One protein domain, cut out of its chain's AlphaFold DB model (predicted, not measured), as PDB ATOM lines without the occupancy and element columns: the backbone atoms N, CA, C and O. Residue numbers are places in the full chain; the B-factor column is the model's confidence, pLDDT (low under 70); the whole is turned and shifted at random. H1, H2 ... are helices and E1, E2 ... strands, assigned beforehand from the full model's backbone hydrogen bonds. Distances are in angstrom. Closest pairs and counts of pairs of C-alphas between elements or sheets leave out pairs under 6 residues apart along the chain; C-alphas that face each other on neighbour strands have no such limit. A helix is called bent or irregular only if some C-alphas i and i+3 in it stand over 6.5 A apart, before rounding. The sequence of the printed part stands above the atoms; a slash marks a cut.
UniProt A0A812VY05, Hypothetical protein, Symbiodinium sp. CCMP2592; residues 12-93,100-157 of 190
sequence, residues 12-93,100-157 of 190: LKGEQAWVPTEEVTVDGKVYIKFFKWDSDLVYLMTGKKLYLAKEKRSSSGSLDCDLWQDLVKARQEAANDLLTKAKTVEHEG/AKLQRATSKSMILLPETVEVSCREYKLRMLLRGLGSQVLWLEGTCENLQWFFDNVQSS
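This is residues 12 to 93 and 100 to 157 of the 190 residues of the protein "Hypothetical protein" of Symbiodinium sp. CCMP2592 (UniProt A0A812VY05). A long helix, H2, runs beside a small body of strands: the hairpin E4-E5 packs on H2 through E4, and E5 on its far side meets E6 of a second small sheet, E2 E3 E6. Two shorter helices, H1 and H4, and the short strand E1 gather toward the end where H2 begins, and the small helix H3 packs on H2 near its other end; the tip of the loop after H1, residues 53 to 58, sticks out. The 140 printed residues have four named helices and six named strands in the order E1 E2 E3 H1 H2 H3 E4 E5 E6 H4, and the class is mixed, helices and strands. Both sheets are antiparallel, with the orders E2 - E3 - E6 and E4 - E5. By its radius of gyration of the C-alphas, 16.7 A, the whole is compact, while its outline is elongated, spanning 60 by 35 by 26 A.

E1 is residues 16 to 18, with C-alpha 16 at (325.401, 316.716, 378.158). It pairs with no named strand, though residues 12 to 13 form a short antiparallel pairing with its residues 16 to 17. E2 is residues 23 to 26, and E3, residues 29 to 34, is 15.9 A long. H1 is residues 39 to 46. H2, residues 66 to 89, is 34.7 A long and begins with C-alpha 66 at (327.159, 315.664, 354.432). After the cut come H3, residues 107 to 112, then E4, residues 116 to 121, 15.5 A long, and E5, residues 124 to 129, 16.2 A long. H3 is irregular, but only just: C-alphas 108 and 111 are 6.8 A apart. E6 is residues 138 to 141. H4, residues 144 to 156, is 18.7 A long and ends with C-alpha 156 at (328.823, 308.897, 361.069).

In the sheet E2 E3 E6, E3 is the inner strand. E2 and E3 form a hairpin, with N 24 and O 31 at 2.9 A. E3 and E6 are antiparallel at 152 degrees, with N 34 and O 138 at 2.8 A. The closest C-alphas of E6 and E5, those of Leu 140 and Met 128, are 4.7 A apart. E4 and E5 form the other hairpin, with N 119 and O 126 at 2.8 A. The closest C-alphas of E4 and H2, those of Val 119 and Arg 75, are 6.2 A apart. H2 is on the sheet E2 E3 E6 but only grazes it, with residues 68 to 75. H2 and H3 only just touch, with 3 pairs of C-alphas within 8 A, the closest being Ala 86 and Leu 112 at 6.6 A. H2 and H4 touch only at their ends, and only just, with 3 such pairs; the closest C-alphas, those of Leu 67 and Val 154, are 6.3 A apart. H1 touches residues 151 to 155 of H4, the closest C-alphas being those of Met 45 and Phe 151 at 6.1 A; their lines are about perpendicular at 73 degrees, only just past a steep tilt. E1 and H4 are apart. In H1 and H2 every O i to N i+4 pair is within hydrogen-bond range; H4 has 8 of 9, and H3 has 0 of 2 but 2 of 3 O i to N i+3 pairs.

The two C-alphas farthest apart, those of Glu 55 and Gly 93, are 61.5 A apart. Residues 94 to 99 are not printed, and C-alphas 93 and 100 are 15.1 A apart across this cut, in the link from H2 to H3. The link from H1 to H2, residues 47 to 65, is long. The mean pLDDT of the printed part is 88.6; residues 89 to 93 and 100 to 101 are under 70.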
ATOM      1  N   LEU A  12     318.670 316.436 376.137       89.94
ATOM      2  CA  LEU A  12     319.673 315.700 376.905       89.94
ATOM      3  C   LEU A  12     320.272 314.581 376.054       89.94
ATOM      4  O   LEU A  12     319.543 313.847 375.389       89.94
ATOM      5  N   LYS A  13     321.596 314.433 376.115       85.31
ATOM      6  CA  LYS A  13     322.343 313.309 375.536       85.31
ATOM      7  C   LYS A  13     323.381 312.846 376.556       85.31
ATOM      8  O   LYS A  13     324.455 313.436 376.680       85.31
ATOM      9  N   GLY A  14     323.040 311.806 377.315       86.06
ATOM     10  CA  GLY A  14     323.820 311.408 378.488       86.06
ATOM     11  C   GLY A  14     323.888 312.552 379.505       86.06
ATOM     12  O   GLY A  14     322.862 313.120 379.868       86.06
ATOM     13  N   GLU A  15     325.098 312.913 379.927       86.38
ATOM     14  CA  GLU A  15     325.340 314.016 380.874       86.38
ATOM     15  C   GLU A  15     325.326 315.404 380.219       86.38
ATOM     16  O   GLU A  15     325.270 316.429 380.900       86.38
ATOM     17  N   GLN A  16     325.385 315.459 378.887       88.00
ATOM     18  CA  GLN A  16     325.401 316.716 378.158       88.00
ATOM     19  C   GLN A  16     323.979 317.216 377.917       88.00
ATOM     20  O   GLN A  16     323.059 316.451 377.615       88.00
ATOM     21  N   ALA A  17     323.812 318.531 378.010       91.19
ATOM     22  CA  ALA A  17     322.554 319.195 377.739       91.19
ATOM     23  C   ALA A  17     322.747 320.337 376.753       91.19
ATOM     24  O   ALA A  17     323.723 321.079 376.831       91.19
ATOM     25  N   TRP A  18     321.765 320.503 375.882       92.81
ATOM     26  CA  TRP A  18     321.653 321.637 374.983       92.81
ATOM     27  C   TRP A  18     320.274 322.259 375.140       92.81
ATOM     28  O   TRP A  18     319.266 321.565 375.287       92.81
ATOM     29  N   VAL A  19     320.248 323.582 375.123       92.38
ATOM     30  CA  VAL A  19     319.027 324.371 375.173       92.38
ATOM     31  C   VAL A  19     318.928 325.091 373.833       92.38
ATOM     32  O   VAL A  19     319.753 325.967 373.563       92.38
ATOM     33  N   PRO A  20     317.976 324.719 372.962       92.25
ATOM     34  CA  PRO A  20     317.869 325.347 371.660       92.25
ATOM     35  C   PRO A  20     317.594 326.841 371.774       92.25
ATOM     36  O   PRO A  20     316.790 327.277 372.598       92.25
ATOM     37  N   THR A  21     318.231 327.628 370.907       90.12
ATOM     38  CA  THR A  21     318.080 329.089 370.918       90.12
ATOM     39  C   THR A  21     316.640 329.524 370.659       90.12
ATOM     40  O   THR A  21     316.182 330.510 371.224       90.12
ATOM     41  N   GLU A  22     315.935 328.800 369.789       92.50
ATOM     42  CA  GLU A  22     314.555 329.093 369.413       92.50
ATOM     43  C   GLU A  22     313.765 327.791 369.240       92.50
ATOM     44  O   GLU A  22     314.242 326.825 368.632       92.50
ATOM     45  N   GLU A  23     312.527 327.817 369.722       93.19
ATOM     46  CA  GLU A  23     311.507 326.797 369.508       93.19
ATOM     47  C   GLU A  23     310.207 327.465 369.051       93.19
ATOM     48  O   GLU A  23     309.910 328.603 369.420       93.19
ATOM     49  N   VAL A  24     309.441 326.778 368.207       93.88
ATOM     50  CA  VAL A  24     308.143 327.254 367.720       93.88
ATOM     51  C   VAL A  24     307.168 326.090 367.728       93.88
ATOM     52  O   VAL A  24     307.509 324.996 367.288       93.88
ATOM     53  N   THR A  25     305.946 326.330 368.198       93.88
ATOM     54  CA  THR A  25     304.859 325.353 368.080       93.88
ATOM     55  C   THR A  25     304.038 325.656 366.832       93.88
ATOM     56  O   THR A  25     303.546 326.772 366.683       93.88
ATOM     57  N   VAL A  26     303.892 324.670 365.948       93.31
ATOM     58  CA  VAL A  26     303.047 324.732 364.744       93.31
ATOM     59  C   VAL A  26     302.162 323.492 364.749       93.31
ATOM     60  O   VAL A  26     302.672 322.385 364.900       93.31
ATOM     61  N   ASP A  27     300.844 323.670 364.653       90.50
ATOM     62  CA  ASP A  27     299.856 322.578 364.682       90.50
ATOM     63  C   ASP A  27     300.028 321.611 365.872       90.50
ATOM     64  O   ASP A  27     299.961 320.390 365.738       90.50
ATOM     65  N   GLY A  28     300.324 322.159 367.057       91.50
ATOM     66  CA  GLY A  28     300.538 321.379 368.285       91.50
ATOM     67  C   GLY A  28     301.858 320.597 368.337       91.50
ATOM     68  O   GLY A  28     302.101 319.885 369.309       91.50
ATOM     69  N   LYS A  29     302.729 320.733 367.330       94.38
ATOM     70  CA  LYS A  29     304.057 320.108 367.277       94.38
ATOM     71  C   LYS A  29     305.148 321.133 367.541       94.38
ATOM     72  O   LYS A  29     305.117 322.240 367.006       94.38
ATOM     73  N   VAL A  30     306.139 320.747 368.338       95.12
ATOM     74  CA  VAL A  30     307.290 321.598 368.660       95.12
ATOM     75  C   VAL A  30     308.362 321.424 367.592       95.12
ATOM     76  O   VAL A  30     308.805 320.309 367.320       95.12
ATOM     77  N   TYR A  31     308.808 322.532 367.015       96.12
ATOM     78  CA  TYR A  31     309.912 322.593 366.070       96.12
ATOM     79  C   TYR A  31     311.078 323.355 366.678       96.12
ATOM     80  O   TYR A  31     310.916 324.442 367.231       96.12
ATOM     81  N   ILE A  32     312.267 322.787 366.529       95.75
ATOM     82  CA  ILE A  32     313.497 323.277 367.135       95.75
ATOM     83  C   ILE A  32     314.402 323.838 366.046       95.75
ATOM     84  O   ILE A  32     314.591 323.213 364.997       95.75
ATOM     85  N   LYS A  33     314.995 325.004 366.304       94.88
ATOM     86  CA  LYS A  33     315.990 325.604 365.418       94.88
ATOM     87  C   LYS A  33     317.357 324.954 365.607       94.88
ATOM     88  O   LYS A  33     317.961 325.031 366.670       94.88
ATOM     89  N   PHE A  34     317.891 324.408 364.524       94.12
ATOM     90  CA  PHE A  34     319.251 323.901 364.428       94.12
ATOM     91  C   PHE A  34     320.105 324.880 363.629       94.12
ATOM     92  O   PHE A  34     319.822 325.201 362.467       94.12
ATOM     93  N   PHE A  35     321.195 325.331 364.242       91.25
ATOM     94  CA  PHE A  35     322.133 326.255 363.627       91.25
ATOM     95  C   PHE A  35     323.557 325.728 363.734       91.25
ATOM     96  O   PHE A  35     324.066 325.505 364.824       91.25
ATOM     97  N   LYS A  36     324.246 325.575 362.598       88.75
ATOM     98  CA  LYS A  36     325.590 324.973 362.564       88.75
ATOM     99  C   LYS A  36     326.690 325.762 363.288       88.75
ATOM    100  O   LYS A  36     327.824 325.296 363.350       88.75
ATOM    101  N   TRP A  37     326.371 326.963 363.764       89.50
ATOM    102  CA  TRP A  37     327.278 327.830 364.516       89.50
ATOM    103  C   TRP A  37     326.900 327.958 365.996       89.50
ATOM    104  O   TRP A  37     327.528 328.734 366.707       89.50
ATOM    105  N   ASP A  38     325.891 327.216 366.451       91.50
ATOM    106  CA  ASP A  38     325.590 327.067 367.871       91.50
ATOM    107  C   ASP A  38     326.697 326.217 368.518       91.50
ATOM    108  O   ASP A  38     326.897 325.053 368.159       91.50
ATOM    109  N   SER A  39     327.468 326.823 369.424       90.25
ATOM    110  CA  SER A  39     328.609 326.174 370.072       90.25
ATOM    111  C   SER A  39     328.205 324.988 370.934       90.25
ATOM    112  O   SER A  39     328.945 324.002 370.976       90.25
ATOM    113  N   ASP A  40     327.053 325.080 371.592       92.00
ATOM    114  CA  ASP A  40     326.577 324.080 372.541       92.00
ATOM    115  C   ASP A  40     325.987 322.899 371.783       92.00
ATOM    116  O   ASP A  40     326.300 321.751 372.095       92.00
ATOM    117  N   LEU A  41     325.255 323.170 370.699       92.25
ATOM    118  CA  LEU A  41     324.832 322.135 369.762       92.25
ATOM    119  C   LEU A  41     326.044 321.429 369.141       92.25
ATOM    120  O   LEU A  41     326.115 320.205 369.150       92.25
ATOM    121  N   VAL A  42     327.027 322.167 368.611       91.69
ATOM    122  CA  VAL A  42     328.233 321.557 368.017       91.69
ATOM    123  C   VAL A  42     328.950 320.677 369.042       91.69
ATOM    124  O   VAL A  42     329.357 319.562 368.704       91.69
ATOM    125  N   TYR A  43     329.073 321.140 370.287       90.88
ATOM    126  CA  TYR A  43     329.690 320.371 371.361       90.88
ATOM    127  C   TYR A  43     328.881 319.115 371.713       90.88
ATOM    128  O   TYR A  43     329.464 318.035 371.754       90.88
ATOM    129  N   LEU A  44     327.556 319.221 371.859       90.75
ATOM    130  CA  LEU A  44     326.661 318.087 372.129       90.75
ATOM    131  C   LEU A  44     326.746 317.004 371.037       90.75
ATOM    132  O   LEU A  44     326.716 315.799 371.296       90.75
ATOM    133  N   MET A  45     326.838 317.433 369.781       88.44
ATOM    134  CA  MET A  45     326.833 316.535 368.626       88.44
ATOM    135  C   MET A  45     328.203 315.874 368.415       88.44
ATOM    136  O   MET A  45     328.279 314.677 368.125       88.44
ATOM    137  N   THR A  46     329.286 316.649 368.543       87.19
ATOM    138  CA  THR A  46     330.639 316.253 368.102       87.19
ATOM    139  C   THR A  46     331.631 315.997 369.237       87.19
ATOM    140  O   THR A  46     332.737 315.525 368.980       87.19
ATOM    141  N   GLY A  47     331.294 316.359 370.477       87.94
ATOM    142  CA  GLY A  47     332.207 316.345 371.623       87.94
ATOM    143  C   GLY A  47     333.319 317.405 371.567       87.94
ATOM    144  O   GLY A  47     334.134 317.493 372.484       87.94
ATOM    145  N   LYS A  48     333.379 318.226 370.508       88.00
ATOM    146  CA  LYS A  48     334.399 319.264 370.304       88.00
ATOM    147  C   LYS A  48     333.759 320.643 370.303       88.00
ATOM    148  O   LYS A  48     332.722 320.858 369.683       88.00
ATOM    149  N   LYS A  49     334.388 321.603 370.984       88.69
ATOM    150  CA  LYS A  49     333.911 322.992 371.002       88.69
ATOM    151  C   LYS A  49     334.061 323.625 369.620       88.69
ATOM    152  O   LYS A  49     335.046 323.382 368.923       88.69
ATOM    153  N   LEU A  50     333.109 324.474 369.248       89.31
ATOM    154  CA  LEU A  50     333.212 325.299 368.051       89.31
ATOM    155  C   LEU A  50     334.173 326.470 368.303       89.31
ATOM    156  O   LEU A  50     333.853 327.413 369.022       89.31
ATOM    157  N   TYR A  51     335.335 326.441 367.661       85.56
ATOM    158  CA  TYR A  51     336.247 327.579 367.572       85.56
ATOM    159  C   TYR A  51     336.164 328.230 366.191       85.56
ATOM    160  O   TYR A  51     336.377 327.583 365.161       85.56
ATOM    161  N   LEU A  52     335.890 329.536 366.177       81.88
ATOM    162  CA  LEU A  52     335.879 330.353 364.957       81.88
ATOM    163  C   LEU A  52     337.265 330.932 364.624       81.88
ATOM    164  O   LEU A  52     337.532 331.273 363.469       81.88
ATOM    165  N   ALA A  53     338.158 331.005 365.617       82.88
ATOM    166  CA  ALA A  53     339.536 331.453 365.447       82.88
ATOM    167  C   ALA A  53     340.349 330.468 364.589       82.88
ATOM    168  O   ALA A  53     340.190 329.250 364.686       82.88
ATOM    169  N   LYS A  54     341.252 330.996 363.751       77.94
ATOM    170  CA  LYS A  54     342.060 330.185 362.822       77.94
ATOM    171  C   LYS A  54     343.024 329.237 363.538       77.94
ATOM    172  O   LYS A  54     343.210 328.121 363.072       77.94
ATOM    173  N   GLU A  55     343.589 329.672 364.658       80.75
ATOM    174  CA  GLU A  55     344.618 328.943 365.416       80.75
ATOM    175  C   GLU A  55     344.109 327.618 365.988       80.75
ATOM    176  O   GLU A  55     344.835 326.633 366.021       80.75
ATOM    177  N   LYS A  56     342.831 327.562 366.381       79.62
ATOM    178  CA  LYS A  56     342.202 326.372 366.978       79.62
ATOM    179  C   LYS A  56     341.328 325.603 365.987       79.62
ATOM    180  O   LYS A  56     340.456 324.835 366.383       79.62
ATOM    181  N   ARG A  57     341.521 325.818 364.682       77.94
ATOM    182  CA  ARG A  57     340.657 325.224 363.652       77.94
ATOM    183  C   ARG A  57     340.763 323.697 363.598       77.94
ATOM    184  O   ARG A  57     339.746 323.056 363.372       77.94
ATOM    185  N   SER A  58     341.948 323.123 363.807       78.25
ATOM    186  CA  SER A  58     342.168 321.667 363.754       78.25
ATOM    187  C   SER A  58     341.474 320.904 364.889       78.25
ATOM    188  O   SER A  58     341.093 319.751 364.710       78.25
ATOM    189  N   SER A  59     341.266 321.548 366.041       82.50
ATOM    190  CA  SER A  59     340.569 320.982 367.203       82.50
ATOM    191  C   SER A  59     339.100 321.415 367.313       82.50
ATOM    192  O   SER A  59     338.396 320.964 368.216       82.50
ATOM    193  N   SER A  60     338.627 322.263 366.394       86.25
ATOM    194  CA  SER A  60     337.263 322.798 366.364       86.25
ATOM    195  C   SER A  60     336.249 321.755 365.890       86.25
ATOM    196  O   SER A  60     336.464 321.080 364.881       86.25
ATOM    197  N   GLY A  61     335.125 321.641 366.599       87.31
ATOM    198  CA  GLY A  61     333.954 320.899 366.133       87.31
ATOM    199  C   GLY A  61     333.276 321.597 364.949       87.31
ATOM    200  O   GLY A  61     333.389 322.810 364.770       87.31
ATOM    201  N   SER A  62     332.564 320.837 364.117       88.25
ATOM    202  CA  SER A  62     331.837 321.385 362.967       88.25
ATOM    203  C   SER A  62     330.626 320.527 362.629       88.25
ATOM    204  O   SER A  62     330.737 319.310 362.531       88.25
ATOM    205  N   LEU A  63     329.496 321.186 362.370       89.94
ATOM    206  CA  LEU A  63     328.294 320.570 361.794       89.94
ATOM    207  C   LEU A  63     328.217 320.750 360.271       89.94
ATOM    208  O   LEU A  63     327.188 320.508 359.651       89.94
ATOM    209  N   ASP A  64     329.313 321.184 359.648       88.00
ATOM    210  CA  ASP A  64     329.449 321.254 358.194       88.00
ATOM    211  C   ASP A  64     329.786 319.863 357.626       88.00
ATOM    212  O   ASP A  64     330.908 319.587 357.193       88.00
ATOM    213  N   CYS A  65     328.807 318.963 357.703       88.88
ATOM    214  CA  CYS A  65     328.901 317.572 357.269       88.88
ATOM    215  C   CYS A  65     327.914 317.269 356.131       88.88
ATOM    216  O   CYS A  65     327.055 318.091 355.792       88.88
ATOM    217  N   ASP A  66     328.042 316.087 355.525       92.31
ATOM    218  CA  ASP A  66     327.159 315.664 354.432       92.31
ATOM    219  C   ASP A  66     325.689 315.622 354.849       92.31
ATOM    220  O   ASP A  66     324.864 316.188 354.141       92.31
ATOM    221  N   LEU A  67     325.369 315.081 356.032       92.38
ATOM    222  CA  LEU A  67     323.986 315.006 356.514       92.38
ATOM    223  C   LEU A  67     323.315 316.383 356.563       92.38
ATOM    224  O   LEU A  67     322.170 316.539 356.146       92.38
ATOM    225  N   TRP A  68     324.030 317.399 357.055       93.62
ATOM    226  CA  TRP A  68     323.492 318.754 357.126       93.62
ATOM    227  C   TRP A  68     323.157 319.293 355.735       93.62
ATOM    228  O   TRP A  68     322.105 319.900 355.533       93.62
ATOM    229  N   GLN A  69     324.045 319.072 354.761       93.00
ATOM    230  CA  GLN A  69     323.811 319.504 353.384       93.00
ATOM    231  C   GLN A  69     322.673 318.717 352.731       93.00
ATOM    232  O   GLN A  69     321.865 319.325 352.030       93.00
ATOM    233  N   ASP A  70     322.575 317.416 353.004       94.38
ATOM    234  CA  ASP A  70     321.494 316.556 352.524       94.38
ATOM    235  C   ASP A  70     320.139 317.058 353.037       94.38
ATOM    236  O   ASP A  70     319.225 317.256 352.243       94.38
ATOM    237  N   LEU A  71     320.027 317.394 354.326       94.81
ATOM    238  CA  LEU A  71     318.806 317.960 354.914       94.81
ATOM    239  C   LEU A  71     318.453 319.339 354.344       94.81
ATOM    240  O   LEU A  71     317.297 319.598 354.006       94.81
ATOM    241  N   VAL A  72     319.438 320.236 354.205       94.75
ATOM    242  CA  VAL A  72     319.216 321.556 353.589       94.75
ATOM    243  C   VAL A  72     318.707 321.395 352.156       94.75
ATOM    244  O   VAL A  72     317.789 322.117 351.750       94.75
ATOM    245  N   LYS A  73     319.298 320.465 351.398       94.25
ATOM    246  CA  LYS A  73     318.933 320.170 350.012       94.25
ATOM    247  C   LYS A  73     317.541 319.550 349.929       94.25
ATOM    248  O   LYS A  73     316.711 320.089 349.206       94.25
ATOM    249  N   ALA A  74     317.259 318.517 350.714       95.00
ATOM    250  CA  ALA A  74     315.981 317.817 350.707       95.00
ATOM    251  C   ALA A  74     314.820 318.752 351.098       95.00
ATOM    252  O   ALA A  74     313.787 318.773 350.431       95.00
ATOM    253  N   ARG A  75     315.018 319.638 352.088       95.44
ATOM    254  CA  ARG A  75     314.049 320.703 352.405       95.44
ATOM    255  C   ARG A  75     313.826 321.650 351.224       95.44
ATOM    256  O   ARG A  75     312.696 322.039 350.945       95.44
ATOM    257  N   GLN A  76     314.902 322.078 350.558       94.88
ATOM    258  CA  GLN A  76     314.802 322.989 349.418       94.88
ATOM    259  C   GLN A  76     314.082 322.331 348.237       94.88
ATOM    260  O   GLN A  76     313.290 322.998 347.580       94.88
ATOM    261  N   GLU A  77     314.351 321.057 347.965       93.94
ATOM    262  CA  GLU A  77     313.686 320.278 346.917       93.94
ATOM    263  C   GLU A  77     312.192 320.136 347.211       93.94
ATOM    264  O   GLU A  77     311.382 320.537 346.377       93.94
ATOM    265  N   ALA A  78     311.824 319.743 348.434       94.00
ATOM    266  CA  ALA A  78     310.426 319.656 348.849       94.00
ATOM    267  C   ALA A  78     309.683 320.999 348.695       94.00
ATOM    268  O   ALA A  78     308.557 321.049 348.197       94.00
ATOM    269  N   ALA A  79     310.327 322.115 349.052       93.88
ATOM    270  CA  ALA A  79     309.755 323.448 348.864       93.88
ATOM    271  C   ALA A  79     309.603 323.843 347.385       93.88
ATOM    272  O   ALA A  79     308.624 324.492 347.019       93.88
ATOM    273  N   ASN A  80     310.566 323.480 346.532       93.69
ATOM    274  CA  ASN A  80     310.492 323.746 345.095       93.69
ATOM    275  C   ASN A  80     309.325 322.982 344.461       93.69
ATOM    276  O   ASN A  80     308.564 323.562 343.688       93.69
ATOM    277  N   ASP A  81     309.160 321.710 344.826       92.06
ATOM    278  CA  ASP A  81     308.089 320.860 344.312       92.06
ATOM    279  C   ASP A  81     306.713 321.397 344.713       92.06
ATOM    280  O   ASP A  81     305.814 321.500 343.876       92.06
ATOM    281  N   LEU A  82     306.558 321.807 345.975       91.81
ATOM    282  CA  LEU A  82     305.332 322.441 346.463       91.81
ATOM    283  C   LEU A  82     305.044 323.763 345.741       91.81
ATOM    284  O   LEU A  82     303.901 324.012 345.365       91.81
ATOM    285  N   LEU A  83     306.066 324.579 345.471       91.50
ATOM    286  CA  LEU A  83     305.889 325.843 344.755       91.50
ATOM    287  C   LEU A  83     305.455 325.616 343.304       91.50
ATOM    288  O   LEU A  83     304.581 326.320 342.798       91.50
ATOM    289  N   THR A  84     306.069 324.647 342.623       88.81
ATOM    290  CA  THR A  84     305.697 324.290 341.253       88.81
ATOM    291  C   THR A  84     304.261 323.758 341.197       88.81
ATOM    292  O   THR A  84     303.524 324.124 340.280       88.81
ATOM    293  N   LYS A  85     303.824 322.977 342.193       87.38
ATOM    294  CA  LYS A  85     302.426 322.528 342.321       87.38
ATOM    295  C   LYS A  85     301.463 323.692 342.572       87.38
ATOM    296  O   LYS A  85     300.508 323.853 341.826       87.38
ATOM    297  N   ALA A  86     301.747 324.562 343.540       86.62
ATOM    298  CA  ALA A  86     300.885 325.709 343.849       86.62
ATOM    299  C   ALA A  86     300.657 326.614 342.624       86.62
ATOM    300  O   ALA A  86     299.540 327.029 342.340       86.62
ATOM    301  N   LYS A  87     301.707 326.856 341.832       83.31
ATOM    302  CA  LYS A  87     301.624 327.685 340.621       83.31
ATOM    303  C   LYS A  87     300.935 327.024 339.434       83.31
ATOM    304  O   LYS A  87     300.506 327.727 338.525       83.31
ATOM    305  N   THR A  88     300.906 325.695 339.384       78.12
ATOM    306  CA  THR A  88     300.210 324.978 338.308       78.12
ATOM    307  C   THR A  88     298.709 324.935 338.570       78.12
ATOM    308  O   THR A  88     297.959 325.159 337.629       78.12
ATOM    309  N   VAL A  89     298.290 324.801 339.834       66.62
ATOM    310  CA  VAL A  89     296.878 324.890 340.252       66.62
ATOM    311  C   VAL A  89     296.269 326.262 339.925       66.62
ATOM    312  O   VAL A  89     295.165 326.327 339.399       66.62
ATOM    313  N   GLU A  90     297.001 327.368 340.114       60.44
ATOM    314  CA  GLU A  90     296.501 328.702 339.714       60.44
ATOM    315  C   GLU A  90     296.351 328.891 338.192       60.44
ATOM    316  O   GLU A  90     295.709 329.837 337.736       60.44
ATOM    317  N   HIS A  91     296.933 328.003 337.381       56.88
ATOM    318  CA  HIS A  91     296.926 328.095 335.922       56.88
ATOM    319  C   HIS A  91     295.955 327.126 335.228       56.88
ATOM    320  O   HIS A  91     295.894 327.144 333.997       56.88
ATOM    321  N   GLU A  92     295.143 326.356 335.964       52.97
ATOM    322  CA  GLU A  92     294.167 325.394 335.407       52.97
ATOM    323  C   GLU A  92     292.972 326.029 334.651       52.97
ATOM    324  O   GLU A  92     292.014 325.347 334.302       52.97
ATOM    325  N   GLY A  93     293.040 327.322 334.310       54.34
ATOM    326  CA  GLY A  93     292.122 328.000 333.383       54.34
ATOM    327  C   GLY A  93     292.682 328.250 331.973       54.34
ATOM    328  O   GLY A  93     292.035 328.929 331.179       54.34
ATOM    329  N   ALA A 100     306.283 322.797 333.269       64.31
ATOM    330  CA  ALA A 100     306.578 323.881 334.195       64.31
ATOM    331  C   ALA A 100     308.031 323.751 334.675       64.31
ATOM    332  O   ALA A 100     308.417 322.728 335.245       64.31
ATOM    333  N   LYS A 101     308.868 324.753 334.380       69.50
ATOM    334  CA  LYS A 101     310.258 324.758 334.845       69.50
ATOM    335  C   LYS A 101     310.242 324.731 336.371       69.50
ATOM    336  O   LYS A 101     309.551 325.548 336.980       69.50
ATOM    337  N   LEU A 102     311.006 323.814 336.969       71.44
ATOM    338  CA  LEU A 102     311.143 323.728 338.421       71.44
ATOM    339  C   LEU A 102     311.620 325.085 338.946       71.44
ATOM    340  O   LEU A 102     312.698 325.561 338.578       71.44
ATOM    341  N   GLN A 103     310.791 325.732 339.762       82.75
ATOM    342  CA  GLN A 103     311.108 327.047 340.290       82.75
ATOM    343  C   GLN A 103     311.718 326.894 341.673       82.75
ATOM    344  O   GLN A 103     311.152 326.255 342.555       82.75
ATOM    345  N   ARG A 104     312.871 327.531 341.883       88.75
ATOM    346  CA  ARG A 104     313.491 327.548 343.202       88.75
ATOM    347  C   ARG A 104     312.653 328.390 344.167       88.75
ATOM    348  O   ARG A 104     312.481 329.590 343.946       88.75
ATOM    349  N   ALA A 105     312.172 327.773 345.239       88.38
ATOM    350  CA  ALA A 105     311.464 328.436 346.318       88.38
ATOM    351  C   ALA A 105     312.403 329.347 347.118       88.38
ATOM    352  O   ALA A 105     313.549 328.999 347.419       88.38
ATOM    353  N   THR A 106     311.898 330.530 347.459       89.00
ATOM    354  CA  THR A 106     312.607 331.557 348.235       89.00
ATOM    355  C   THR A 106     311.766 331.981 349.433       89.00
ATOM    356  O   THR A 106     310.606 331.592 349.543       89.00
ATOM    357  N   SER A 107     312.304 332.834 350.306       85.56
ATOM    358  CA  SER A 107     311.540 333.414 351.420       85.56
ATOM    359  C   SER A 107     310.255 334.123 350.970       85.56
ATOM    360  O   SER A 107     309.242 334.025 351.649       85.56
ATOM    361  N   LYS A 108     310.255 334.767 349.795       85.56
ATOM    362  CA  LYS A 108     309.057 335.408 349.217       85.56
ATOM    363  C   LYS A 108     307.988 334.401 348.783       85.56
ATOM    364  O   LYS A 108     306.819 334.747 348.698       85.56
ATOM    365  N   SER A 109     308.390 333.165 348.492       86.31
ATOM    366  CA  SER A 109     307.490 332.089 348.069       86.31
ATOM    367  C   SER A 109     306.714 331.472 349.231       86.31
ATOM    368  O   SER A 109     305.752 330.764 348.977       86.31
ATOM    369  N   MET A 110     307.104 331.750 350.482       85.94
ATOM    370  CA  MET A 110     306.502 331.160 351.684       85.94
ATOM    371  C   MET A 110     304.998 331.422 351.817       85.94
ATOM    372  O   MET A 110     304.313 330.612 352.416       85.94
ATOM    373  N   ILE A 111     304.480 332.508 351.232       87.31
ATOM    374  CA  ILE A 111     303.040 332.832 351.237       87.31
ATOM    375  C   ILE A 111     302.216 331.745 350.525       87.31
ATOM    376  O   ILE A 111     301.062 331.521 350.864       87.31
ATOM    377  N   LEU A 112     302.814 331.065 349.542       87.81
ATOM    378  CA  LEU A 112     302.164 330.036 348.725       87.81
ATOM    379  C   LEU A 112     302.489 328.612 349.193       87.81
ATOM    380  O   LEU A 112     302.114 327.648 348.528       87.81
ATOM    381  N   LEU A 113     303.259 328.467 350.272       90.44
ATOM    382  CA  LEU A 113     303.768 327.184 350.738       90.44
ATOM    383  C   LEU A 113     303.200 326.864 352.122       90.44
ATOM    384  O   LEU A 113     303.025 327.777 352.929       90.44
ATOM    385  N   PRO A 114     302.959 325.580 352.432       91.94
ATOM    386  CA  PRO A 114     302.650 325.189 353.797       91.94
ATOM    387  C   PRO A 114     303.826 325.526 354.719       91.94
ATOM    388  O   PRO A 114     304.990 325.528 354.312       91.94
ATOM    389  N   GLU A 115     303.531 325.794 355.987       92.75
ATOM    390  CA  GLU A 115     304.572 326.128 356.959       92.75
ATOM    391  C   GLU A 115     305.473 324.923 357.288       92.75
ATOM    392  O   GLU A 115     306.684 325.078 357.497       92.75
ATOM    393  N   THR A 116     304.889 323.721 357.271       94.75
ATOM    394  CA  THR A 116     305.545 322.439 357.549       94.75
ATOM    395  C   THR A 116     305.587 321.564 356.292       94.75
ATOM    396  O   THR A 116     304.728 321.653 355.414       94.75
ATOM    397  N   VAL A 117     306.596 320.699 356.194       94.88
ATOM    398  CA  VAL A 117     306.710 319.705 355.122       94.88
ATOM    399  C   VAL A 117     307.351 318.423 355.647       94.88
ATOM    400  O   VAL A 117     308.210 318.465 356.529       94.88
ATOM    401  N   GLU A 118     306.942 317.278 355.106       95.50
ATOM    402  CA  GLU A 118     307.632 316.007 355.323       95.50
ATOM    403  C   GLU A 118     308.757 315.849 354.296       95.50
ATOM    404  O   GLU A 118     308.551 316.002 353.093       95.50
ATOM    405  N   VAL A 119     309.960 315.561 354.781       94.56
ATOM    406  CA  VAL A 119     311.175 315.441 353.979       94.56
ATOM    407  C   VAL A 119     311.761 314.054 354.193       94.56
ATOM    408  O   VAL A 119     311.893 313.596 355.326       94.56
ATOM    409  N   SER A 120     312.131 313.391 353.099       94.50
ATOM    410  CA  SER A 120     312.891 312.139 353.142       94.50
ATOM    411  C   SER A 120     314.379 312.439 352.962       94.50
ATOM    412  O   SER A 120     314.777 313.018 351.953       94.50
ATOM    413  N   CYS A 121     315.208 312.053 353.929       93.38
ATOM    414  CA  CYS A 121     316.658 312.217 353.895       93.38
ATOM    415  C   CYS A 121     317.324 310.908 354.323       93.38
ATOM    416  O   CYS A 121     317.115 310.457 355.443       93.38
ATOM    417  N   ARG A 122     318.142 310.307 353.444       90.31
ATOM    418  CA  ARG A 122     318.809 309.008 353.687       90.31
ATOM    419  C   ARG A 122     317.838 307.940 354.209       90.31
ATOM    420  O   ARG A 122     318.080 307.340 355.247       90.31
ATOM    421  N   GLU A 123     316.712 307.779 353.512       89.81
ATOM    422  CA  GLU A 123     315.639 306.815 353.832       89.81
ATOM    423  C   GLU A 123     314.853 307.101 355.124       89.81
ATOM    424  O   GLU A 123     313.837 306.458 355.374       89.81
ATOM    425  N   TYR A 124     315.238 308.121 355.895       94.44
ATOM    426  CA  TYR A 124     314.495 308.572 357.063       94.44
ATOM    427  C   TYR A 124     313.528 309.700 356.710       94.44
ATOM    428  O   TYR A 124     313.880 310.638 355.987       94.44
ATOM    429  N   LYS A 125     312.305 309.619 357.231       94.88
ATOM    430  CA  LYS A 125     311.270 310.635 357.036       94.88
ATOM    431  C   LYS A 125     311.163 311.491 358.279       94.88
ATOM    432  O   LYS A 125     310.941 310.976 359.366       94.88
ATOM    433  N   LEU A 126     311.258 312.800 358.100       95.19
ATOM    434  CA  LEU A 126     311.111 313.755 359.187       95.19
ATOM    435  C   LEU A 126     310.297 314.967 358.745       95.19
ATOM    436  O   LEU A 126     310.290 315.341 357.571       95.19
ATOM    437  N   ARG A 127     309.628 315.617 359.697       95.25
ATOM    438  CA  ARG A 127     308.943 316.883 359.434       95.25
ATOM    439  C   ARG A 127     309.851 318.061 359.726       95.25
ATOM    440  O   ARG A 127     310.538 318.111 360.748       95.25
ATOM    441  N   MET A 128     309.804 319.036 358.831       95.75
ATOM    442  CA  MET A 128     310.614 320.242 358.889       95.75
ATOM    443  C   MET A 128     309.761 321.483 358.658       95.75
ATOM    444  O   MET A 128     308.790 321.432 357.904       95.75
ATOM    445  N   LEU A 129     310.160 322.617 359.241       95.50
ATOM    446  CA  LEU A 129     309.612 323.903 358.805       95.50
ATOM    447  C   LEU A 129     310.319 324.373 357.536       95.50
ATOM    448  O   LEU A 129     311.544 324.266 357.399       95.50
ATOM    449  N   LEU A 130     309.556 325.007 356.648       93.88
ATOM    450  CA  LEU A 130     310.106 325.722 355.496       93.88
ATOM    451  C   LEU A 130     310.700 327.091 355.875       93.88
ATOM    452  O   LEU A 130     311.259 327.799 355.040       93.88
ATOM    453  N   ARG A 131     310.670 327.474 357.155       90.38
ATOM    454  CA  ARG A 131     311.354 328.679 357.639       90.38
ATOM    455  C   ARG A 131     312.857 328.617 357.326       90.38
ATOM    456  O   ARG A 131     313.527 327.600 357.513       90.38
ATOM    457  N   GLY A 132     313.403 329.736 356.850       85.38
ATOM    458  CA  GLY A 132     314.827 329.852 356.523       85.38
ATOM    459  C   GLY A 132     315.251 329.208 355.196       85.38
ATOM    460  O   GLY A 132     316.423 328.841 355.067       85.38
ATOM    461  N   LEU A 133     314.355 329.074 354.206       89.56
ATOM    462  CA  LEU A 133     314.731 328.693 352.833       89.56
ATOM    463  C   LEU A 133     315.890 329.547 352.296       89.56
ATOM    464  O   LEU A 133     315.952 330.757 352.509       89.56
ATOM    465  N   GLY A 134     316.828 328.903 351.601       84.12
ATOM    466  CA  GLY A 134     318.064 329.536 351.128       84.12
ATOM    467  C   GLY A 134     319.143 329.743 352.201       84.12
ATOM    468  O   GLY A 134     320.266 330.107 351.857       84.12
ATOM    469  N   SER A 135     318.849 329.472 353.477       90.88
ATOM    470  CA  SER A 135     319.829 329.499 354.566       90.88
ATOM    471  C   SER A 135     320.299 328.093 354.954       90.88
ATOM    472  O   SER A 135     319.761 327.076 354.515       90.88
ATOM    473  N   GLN A 136     321.307 328.043 355.824       91.12
ATOM    474  CA  GLN A 136     321.820 326.809 356.424       91.12
ATOM    475  C   GLN A 136     321.141 326.478 357.762       91.12
ATOM    476  O   GLN A 136     321.560 325.530 358.408       91.12
ATOM    477  N   VAL A 137     320.145 327.257 358.197       93.62
ATOM    478  CA  VAL A 137     319.348 326.965 359.397       93.62
ATOM    479  C   VAL A 137     318.381 325.837 359.070       93.62
ATOM    480  O   VAL A 137     317.759 325.877 358.010       93.62
ATOM    481  N   LEU A 138     318.232 324.869 359.970       95.19
ATOM    482  CA  LEU A 138     317.245 323.797 359.874       95.19
ATOM    483  C   LEU A 138     316.221 323.953 361.001       95.19
ATOM    484  O   LEU A 138     316.561 324.403 362.089       95.19
ATOM    485  N   TRP A 139     314.974 323.592 360.729       96.00
ATOM    486  CA  TRP A 139     313.904 323.543 361.722       96.00
ATOM    487  C   TRP A 139     313.327 322.140 361.691       96.00
ATOM    488  O   TRP A 139     312.711 321.775 360.690       96.00
ATOM    489  N   LEU A 140     313.578 321.360 362.736       95.69
ATOM    490  CA  LEU A 140     313.194 319.949 362.813       95.69
ATOM    491  C   LEU A 140     312.117 319.772 363.875       95.69
ATOM    492  O   LEU A 140     312.172 320.436 364.911       95.69
ATOM    493  N   GLU A 141     311.154 318.886 363.633       95.94
ATOM    494  CA  GLU A 141     310.202 318.492 364.675       95.94
ATOM    495  C   GLU A 141     310.968 317.825 365.831       95.94
ATOM    496  O   GLU A 141     311.716 316.869 365.620       95.94
ATOM    497  N   GLY A 142     310.795 318.346 367.046       93.88
ATOM    498  CA  GLY A 142     311.544 317.991 368.251       93.88
ATOM    499  C   GLY A 142     311.138 316.669 368.899       93.88
ATOM    500  O   GLY A 142     311.080 316.590 370.123       93.88
ATOM    501  N   THR A 143     310.819 315.644 368.109       93.56
ATOM    502  CA  THR A 143     310.555 314.296 368.629       93.56
ATOM    503  C   THR A 143     311.859 313.611 369.025       93.56
ATOM    504  O   THR A 143     312.900 313.820 368.400       93.56
ATOM    505  N   CYS A 144     311.804 312.736 370.035       92.06
ATOM    506  CA  CYS A 144     312.969 311.952 370.454       92.06
ATOM    507  C   CYS A 144     313.574 311.155 369.290       92.06
ATOM    508  O   CYS A 144     314.790 311.070 369.182       92.06
ATOM    509  N   GLU A 145     312.734 310.626 368.400       93.88
ATOM    510  CA  GLU A 145     313.159 309.843 367.240       93.88
ATOM    511  C   GLU A 145     313.958 310.680 366.227       93.88
ATOM    512  O   GLU A 145     315.078 310.311 365.875       93.88
ATOM    513  N   ASN A 146     313.439 311.852 365.835       94.19
ATOM    514  CA  ASN A 146     314.131 312.754 364.910       94.19
ATOM    515  C   ASN A 146     315.463 313.227 365.491       94.19
ATOM    516  O   ASN A 146     316.468 313.302 364.783       94.19
ATOM    517  N   LEU A 147     315.457 313.564 366.784       92.62
ATOM    518  CA  LEU A 147     316.648 313.992 367.503       92.62
ATOM    519  C   LEU A 147     317.687 312.872 367.525       92.62
ATOM    520  O   LEU A 147     318.819 313.101 367.108       92.62
ATOM    521  N   GLN A 148     317.299 311.665 367.942       92.25
ATOM    522  CA  GLN A 148     318.181 310.500 368.002       92.25
ATOM    523  C   GLN A 148     318.789 310.189 366.631       92.25
ATOM    524  O   GLN A 148     320.012 310.134 366.498       92.25
ATOM    525  N   TRP A 149     317.956 310.095 365.591       93.25
ATOM    526  CA  TRP A 149     318.420 309.854 364.227       93.25
ATOM    527  C   TRP A 149     319.415 310.924 363.764       93.25
ATOM    528  O   TRP A 149     320.459 310.602 363.189       93.25
ATOM    529  N   PHE A 150     319.125 312.199 364.040       91.44
ATOM    530  CA  PHE A 150     320.014 313.299 363.683       91.44
ATOM    531  C   PHE A 150     321.354 313.210 364.429       91.44
ATOM    532  O   PHE A 150     322.411 313.358 363.810       91.44
ATOM    533  N   PHE A 151     321.332 312.920 365.735       89.94
ATOM    534  CA  PHE A 151     322.537 312.748 366.549       89.94
ATOM    535  C   PHE A 151     323.433 311.622 366.028       89.94
ATOM    536  O   PHE A 151     324.639 311.838 365.872       89.94
ATOM    537  N   ASP A 152     322.857 310.464 365.719       90.19
ATOM    538  CA  ASP A 152     323.602 309.279 365.287       90.19
ATOM    539  C   ASP A 152     324.215 309.474 363.891       90.19
ATOM    540  O   ASP A 152     325.367 309.116 363.633       90.19
ATOM    541  N   ASN A 153     323.485 310.136 362.989       90.38
ATOM    542  CA  ASN A 153     323.932 310.331 361.611       90.38
ATOM    543  C   ASN A 153     324.938 311.475 361.432       90.38
ATOM    544  O   ASN A 153     325.687 311.498 360.449       90.38
ATOM    545  N   VAL A 154     324.985 312.447 362.346       88.44
ATOM    546  CA  VAL A 154     326.034 313.476 362.300       88.44
ATOM    547  C   VAL A 154     327.387 312.881 362.666       88.44
ATOM    548  O   VAL A 154     328.377 313.230 362.025       88.44
ATOM    549  N   GLN A 155     327.438 311.965 363.636       77.75
ATOM    550  CA  GLN A 155     328.688 311.321 364.053       77.75
ATOM    551  C   GLN A 155     329.262 310.397 362.975       77.75
ATOM    552  O   GLN A 155     330.479 310.325 362.816       77.75
ATOM    553  N   SER A 156     328.402 309.738 362.196       71.56
ATOM    554  CA  SER A 156     328.823 308.897 361.069       71.56
ATOM    555  C   SER A 156     329.232 309.695 359.822       71.56
ATOM    556  O   SER A 156     329.860 309.153 358.910       71.56
ATOM    557  N   SER A 157     328.902 310.988 359.756       75.00
ATOM    558  CA  SER A 157     329.156 311.820 358.580       75.00
ATOM    559  C   SER A 157     330.565 312.420 358.575       75.00
ATOM    560  O   SER A 157     331.065 312.915 359.583       75.00
TER     561      SER A 157